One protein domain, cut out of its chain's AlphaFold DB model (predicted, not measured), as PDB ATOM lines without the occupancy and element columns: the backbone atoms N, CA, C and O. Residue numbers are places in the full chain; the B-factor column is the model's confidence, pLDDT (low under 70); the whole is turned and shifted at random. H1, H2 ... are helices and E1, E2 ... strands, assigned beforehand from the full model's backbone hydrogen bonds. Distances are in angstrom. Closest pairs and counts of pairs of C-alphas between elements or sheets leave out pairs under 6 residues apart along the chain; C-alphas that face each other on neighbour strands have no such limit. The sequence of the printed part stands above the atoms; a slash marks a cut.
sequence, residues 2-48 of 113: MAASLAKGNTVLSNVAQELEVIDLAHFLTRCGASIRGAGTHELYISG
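This is residues 2 to 48 of the 113 residues of the protein "uncharacterized protein LOC113690231 isoform X3" of Coffea arabica (UniProt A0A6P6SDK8). A small three-stranded antiparallel sheet has the short helix H1 packed over its inner strand E3, while the longer helix H2 runs past the E2 edge of the sheet and only grazes it. The printed part has 47 residues with two named helices and three named strands, in the order H1, E1, H2, E2, E3; across the sheet the order is E1, E3, E2. The class is mixed, helices and strands. The whole is compact and rounded, with a radius of gyration of the C-alphas of 9.6 A and spans of 26 by 21 by 14 A.

Find C-alpha 10 at (219.644, 251.003, 243.269); from there strand E1, residues 10 to 14, runs 13.2 A. E3 is residues 43 to 47, 13.4 A, ending at C-alpha 47 at (217.519, 247.020, 242.985). E2 is residues 35 to 37, 6.9 A. H2 is residues 20 to 31, 16.3 A, from C-alpha 20 at (200.240, 245.808, 255.170). H1 is residues 2 to 6, 7.4 A.

Look first at E1 and E3, antiparallel at 168 degrees, where N 11 and O 46 are 2.8 A apart, within hydrogen-bond range. E2 and E3 form a hairpin, antiparallel at 163 degrees, with N 45 and O 37 at 2.9 A. E1, H2 and E2 make a split strand-helix-strand unit, two strands running the same way with E3 between them; its crossover is right-handed. H1 is on the sheet, over E3, at a height over the sheet of 8.2 A; their closest C-alphas, of Ala 4 and Ile 46, are 6.4 A apart. H2 only grazes the sheet, with residues 26 to 30; the C-alphas of Thr 30 and Ile 36, the closest of H2 and E2, are 6.4 A apart. H1 and H2 are close but not clearly touching, the closest C-alphas being those of Met 2 and Leu 29, 7.7 A. In H2 every O i to N i+4 pair is within hydrogen-bond range; in H1 0 of 1 is, beside 2 of 2 O i to N i+3 pairs.

The C-alphas of Lys 8 and Leu 20, the two farthest apart, are 26.7 A apart. The printed part has no cut, and its four links between elements are tight. Mean pLDDT of the printed part is 97.3, and no printed residue is under 70.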
ATOM      1  N   MET A   2     207.064 250.737 242.978       97.94
ATOM      2  CA  MET A   2     206.811 250.222 241.616       97.94
ATOM      3  C   MET A   2     207.757 250.778 240.539       97.94
ATOM      4  O   MET A   2     208.389 250.012 239.821       97.94
ATOM      5  N   ALA A   3     207.916 252.104 240.462       97.75
ATOM      6  CA  ALA A   3     208.814 252.723 239.480       97.75
ATOM      7  C   ALA A   3     210.281 252.289 239.667       97.75
ATOM      8  O   ALA A   3     210.979 251.991 238.701       97.75
ATOM      9  N   ALA A   4     210.733 252.189 240.921       97.88
ATOM     10  CA  ALA A   4     212.089 251.762 241.252       97.88
ATOM     11  C   ALA A   4     212.357 250.295 240.872       97.88
ATOM     12  O   ALA A   4     213.497 249.947 240.583       97.88
ATOM     13  N   SER A   5     211.325 249.445 240.814       98.00
ATOM     14  CA  SER A   5     211.464 248.034 240.429       98.00
ATOM     15  C   SER A   5     211.950 247.837 238.988       98.00
ATOM     16  O   SER A   5     212.572 246.813 238.717       98.00
ATOM     17  N   LEU A   6     211.715 248.803 238.090       97.88
ATOM     18  CA  LEU A   6     212.172 248.784 236.689       97.88
ATOM     19  C   LEU A   6     213.230 249.855 236.366       97.88
ATOM     20  O   LEU A   6     213.740 249.920 235.246       97.88
ATOM     21  N   ALA A   7     213.558 250.720 237.327       97.69
ATOM     22  CA  ALA A   7     214.573 251.750 237.146       97.69
ATOM     23  C   ALA A   7     215.975 251.132 236.992       97.69
ATOM     24  O   ALA A   7     216.248 250.028 237.451       97.69
ATOM     25  N   LYS A   8     216.912 251.850 236.367       97.06
ATOM     26  CA  LYS A   8     218.316 251.415 236.350       97.06
ATOM     27  C   LYS A   8     218.990 251.790 237.671       97.06
ATOM     28  O   LYS A   8     218.966 252.953 238.059       97.06
ATOM     29  N   GLY A   9     219.645 250.822 238.310       97.12
ATOM     30  CA  GLY A   9     220.436 251.031 239.525       97.12
ATOM     31  C   GLY A   9     219.696 250.685 240.819       97.12
ATOM     32  O   GLY A   9     218.741 249.909 240.820       97.12
ATOM     33  N   ASN A  10     220.182 251.239 241.931       98.12
ATOM     34  CA  ASN A  10     219.644 251.003 243.269       98.12
ATOM     35  C   ASN A  10     218.887 252.237 243.760       98.12
ATOM     36  O   ASN A  10     219.354 253.362 243.608       98.12
ATOM     37  N   THR A  11     217.734 252.014 244.379       98.50
ATOM     38  CA  THR A  11     216.924 253.034 245.046       98.50
ATOM     39  C   THR A  11     216.801 252.679 246.519       98.50
ATOM     40  O   THR A  11     216.492 251.536 246.857       98.50
ATOM     41  N   VAL A  12     217.001 253.669 247.385       98.31
ATOM     42  CA  VAL A  12     216.695 253.575 248.815       98.31
ATOM     43  C   VAL A  12     215.568 254.553 249.101       98.31
ATOM     44  O   VAL A  12     215.674 255.733 248.771       98.31
ATOM     45  N   LEU A  13     214.471 254.052 249.660       97.62
ATOM     46  CA  LEU A  13     213.368 254.872 250.141       97.62
ATOM     47  C   LEU A  13     213.419 254.863 251.665       97.62
ATOM     48  O   LEU A  13     213.372 253.792 252.265       97.62
ATOM     49  N   SER A  14     213.512 256.039 252.272       97.75
ATOM     50  CA  SER A  14     213.528 256.223 253.722       97.75
ATOM     51  C   SER A  14     212.207 256.809 254.214       97.75
ATOM     52  O   SER A  14     211.484 257.460 253.456       97.75
ATOM     53  N   ASN A  15     211.895 256.562 255.488       96.44
ATOM     54  CA  ASN A  15     210.643 256.961 256.135       96.44
ATOM     55  C   ASN A  15     209.398 256.494 255.359       96.44
ATOM     56  O   ASN A  15     208.472 257.265 255.100       96.44
ATOM     57  N   VAL A  16     209.416 255.233 254.926       96.94
ATOM     58  CA  VAL A  16     208.320 254.667 254.136       96.94
ATOM     59  C   VAL A  16     207.147 254.242 255.011       96.94
ATOM     60  O   VAL A  16     207.297 253.935 256.194       96.94
ATOM     61  N   ALA A  17     205.984 254.194 254.371       96.44
ATOM     62  CA  ALA A  17     204.765 253.632 254.923       96.44
ATOM     63  C   ALA A  17     204.947 252.125 255.231       96.44
ATOM     64  O   ALA A  17     205.603 251.402 254.472       96.44
ATOM     65  N   GLN A  18     204.407 251.678 256.367       95.12
ATOM     66  CA  GLN A  18     204.571 250.323 256.926       95.12
ATOM     67  C   GLN A  18     203.281 249.509 256.901       95.12
ATOM     68  O   GLN A  18     203.213 248.413 257.457       95.12
ATOM     69  N   GLU A  19     202.240 250.056 256.290       94.12
ATOM     70  CA  GLU A  19     200.953 249.409 256.205       94.12
ATOM     71  C   GLU A  19     201.056 248.115 255.389       94.12
ATOM     72  O   GLU A  19     201.886 247.961 254.486       94.12
ATOM     73  N   LEU A  20     200.199 247.157 255.726       94.56
ATOM     74  CA  LEU A  20     200.240 245.808 255.170       94.56
ATOM     75  C   LEU A  20     200.025 245.811 253.658       94.56
ATOM     76  O   LEU A  20     200.601 244.987 252.961       94.56
ATOM     77  N   GLU A  21     199.283 246.789 253.144       96.19
ATOM     78  CA  GLU A  21     199.038 246.985 251.718       96.19
ATOM     79  C   GLU A  21     200.353 247.280 250.963       96.19
ATOM     80  O   GLU A  21     200.543 246.853 249.822       96.19
ATOM     81  N   VAL A  22     201.308 247.963 251.610       97.19
ATOM     82  CA  VAL A  22     202.649 248.208 251.053       97.19
ATOM     83  C   VAL A  22     203.481 246.930 251.058       97.19
ATOM     84  O   VAL A  22     204.205 246.663 250.093       97.19
ATOM     85  N   ILE A  23     203.371 246.130 252.119       96.88
ATOM     86  CA  ILE A  23     204.056 244.838 252.241       96.88
ATOM     87  C   ILE A  23     203.535 243.862 251.180       96.88
ATOM     88  O   ILE A  23     204.334 243.251 250.470       96.88
ATOM     89  N   ASP A  24     202.216 243.777 251.011       97.44
ATOM     90  CA  ASP A  24     201.556 242.903 250.038       97.44
ATOM     91  C   ASP A  24     201.962 243.259 248.601       97.44
ATOM     92  O   ASP A  24     202.363 242.395 247.817       97.44
ATOM     93  N   LEU A  25     202.012 244.558 248.274       97.88
ATOM     94  CA  LEU A  25     202.519 245.017 246.981       97.88
ATOM     95  C   LEU A  25     204.007 244.680 246.783       97.88
ATOM     96  O   LEU A  25     204.418 244.305 245.682       97.88
ATOM     97  N   ALA A  26     204.836 244.795 247.825       97.88
ATOM     98  CA  ALA A  26     206.245 244.412 247.750       97.88
ATOM     99  C   ALA A  26     206.408 242.904 247.495       97.88
ATOM    100  O   ALA A  26     207.257 242.499 246.695       97.88
ATOM    101  N   HIS A  27     205.584 242.077 248.141       97.62
ATOM    102  CA  HIS A  27     205.561 240.626 247.966       97.62
ATOM    103  C   HIS A  27     205.116 240.243 246.553       97.62
ATOM    104  O   HIS A  27     205.803 239.459 245.892       97.62
ATOM    105  N   PHE A  28     204.047 240.863 246.047       98.31
ATOM    106  CA  PHE A  28     203.599 240.698 244.666       98.31
ATOM    107  C   PHE A  28     204.705 241.048 243.661       98.31
ATOM    108  O   PHE A  28     205.072 240.225 242.822       98.31
ATOM    109  N   LEU A  29     205.308 242.236 243.779       98.06
ATOM    110  CA  LEU A  29     206.384 242.669 242.881       98.06
ATOM    111  C   LEU A  29     207.597 241.732 242.949       98.06
ATOM    112  O   LEU A  29     208.199 241.425 241.919       98.06
ATOM    113  N   THR A  30     207.946 241.248 244.142       97.38
ATOM    114  CA  THR A  30     209.025 240.266 244.330       97.38
ATOM    115  C   THR A  30     208.695 238.947 243.632       97.38
ATOM    116  O   THR A  30     209.557 238.371 242.967       97.38
ATOM    117  N   ARG A  31     207.435 238.498 243.688       97.62
ATOM    118  CA  ARG A  31     206.957 237.319 242.955       97.62
ATOM    119  C   ARG A  31     207.018 237.512 241.435       97.62
ATOM    120  O   ARG A  31     207.302 236.558 240.714       97.62
ATOM    121  N   CYS A  32     206.838 238.742 240.964       97.94
ATOM    122  CA  CYS A  32     207.052 239.151 239.574       97.94
ATOM    123  C   CYS A  32     208.537 239.315 239.186       97.94
ATOM    124  O   CYS A  32     208.834 239.671 238.046       97.94
ATOM    125  N   GLY A  33     209.483 239.064 240.097       97.31
ATOM    126  CA  GLY A  33     210.925 239.119 239.836       97.31
ATOM    127  C   GLY A  33     211.617 240.420 240.252       97.31
ATOM    128  O   GLY A  33     212.810 240.586 239.981       97.31
ATOM    129  N   ALA A  34     210.921 241.345 240.922       98.00
ATOM    130  CA  ALA A  34     211.553 242.533 241.492       98.00
ATOM    131  C   ALA A  34     212.517 242.154 242.631       98.00
ATOM    132  O   ALA A  34     212.367 241.130 243.292       98.00
ATOM    133  N   SER A  35     213.513 243.005 242.887       98.00
ATOM    134  CA  SER A  35     214.427 242.850 244.023       98.00
ATOM    135  C   SER A  35     214.152 243.931 245.054       98.00
ATOM    136  O   SER A  35     214.670 245.040 244.932       98.00
ATOM    137  N   ILE A  36     213.327 243.606 246.048       98.19
ATOM    138  CA  ILE A  36     212.887 244.522 247.103       98.19
ATOM    139  C   ILE A  36     213.256 243.912 248.461       98.19
ATOM    140  O   ILE A  36     213.063 242.719 248.682       98.19
ATOM    141  N   ARG A  37     213.812 244.719 249.368       97.75
ATOM    142  CA  ARG A  37     214.123 244.338 250.755       97.75
ATOM    143  C   ARG A  37     213.663 245.431 251.715       97.75
ATOM    144  O   ARG A  37     213.655 246.599 251.340       97.75
ATOM    145  N   GLY A  38     213.335 245.045 252.949       96.44
ATOM    146  CA  GLY A  38     212.905 245.977 253.999       96.44
ATOM    147  C   GLY A  38     211.405 246.291 254.007       96.44
ATOM    148  O   GLY A  38     210.992 247.251 254.653       96.44
ATOM    149  N   ALA A  39     210.580 245.505 253.303       96.50
ATOM    150  CA  ALA A  39     209.124 245.646 253.367       96.50
ATOM    151  C   ALA A  39     208.632 245.448 254.809       96.50
ATOM    152  O   ALA A  39     209.043 244.502 255.476       96.50
ATOM    153  N   GLY A  40     207.794 246.371 255.284       94.38
ATOM    154  CA  GLY A  40     207.335 246.416 256.676       94.38
ATOM    155  C   GLY A  40     208.284 247.136 257.639       94.38
ATOM    156  O   GLY A  40     208.033 247.149 258.838       94.38
ATOM    157  N   THR A  41     209.362 247.747 257.139       96.31
ATOM    158  CA  THR A  41     210.273 248.585 257.935       96.31
ATOM    159  C   THR A  41     210.248 250.037 257.450       96.31
ATOM    160  O   THR A  41     209.606 250.350 256.452       96.31
ATOM    161  N   HIS A  42     210.948 250.945 258.139       96.31
ATOM    162  CA  HIS A  42     211.043 252.359 257.742       96.31
ATOM    163  C   HIS A  42     211.927 252.608 256.507       96.31
ATOM    164  O   HIS A  42     211.934 253.729 255.993       96.31
ATOM    165  N   GLU A  43     212.660 251.599 256.025       97.19
ATOM    166  CA  GLU A  43     213.534 251.716 254.859       97.19
ATOM    167  C   GLU A  43     213.283 250.598 253.843       97.19
ATOM    168  O   GLU A  43     213.265 249.414 254.175       97.19
ATOM    169  N   LEU A  44     213.152 250.972 252.570       97.75
ATOM    170  CA  LEU A  44     213.047 250.042 251.450       97.75
ATOM    171  C   LEU A  44     214.266 250.151 250.542       97.75
ATOM    172  O   LEU A  44     214.574 251.217 250.010       97.75
ATOM    173  N   TYR A  45     214.894 249.008 250.287       98.31
ATOM    174  CA  TYR A  45     216.026 248.867 249.377       98.31
ATOM    175  C   TYR A  45     215.560 248.147 248.116       98.31
ATOM    176  O   TYR A  45     215.094 247.006 248.178       98.31
ATOM    177  N   ILE A  46     215.675 248.812 246.968       98.56
ATOM    178  CA  ILE A  46     215.162 248.314 245.691       98.56
ATOM    179  C   ILE A  46     216.289 248.322 244.664       98.56
ATOM    180  O   ILE A  46     216.823 249.377 244.328       98.56
ATOM    181  N   SER A  47     216.621 247.149 244.136       98.44
ATOM    182  CA  SER A  47     217.519 247.020 242.985       98.44
ATOM    183  C   SER A  47     216.673 246.828 241.740       98.44
ATOM    184  O   SER A  47     216.011 245.796 241.582       98.44
ATOM    185  N   GLY A  48     216.664 247.833 240.872       97.31
ATOM    186  CA  GLY A  48     215.820 247.804 239.693       97.31
ATOM    187  C   GLY A  48     216.259 246.737 238.686       97.31
ATOM    188  O   GLY A  48     217.441 246.395 238.560       97.31
TER     189      GLY A  48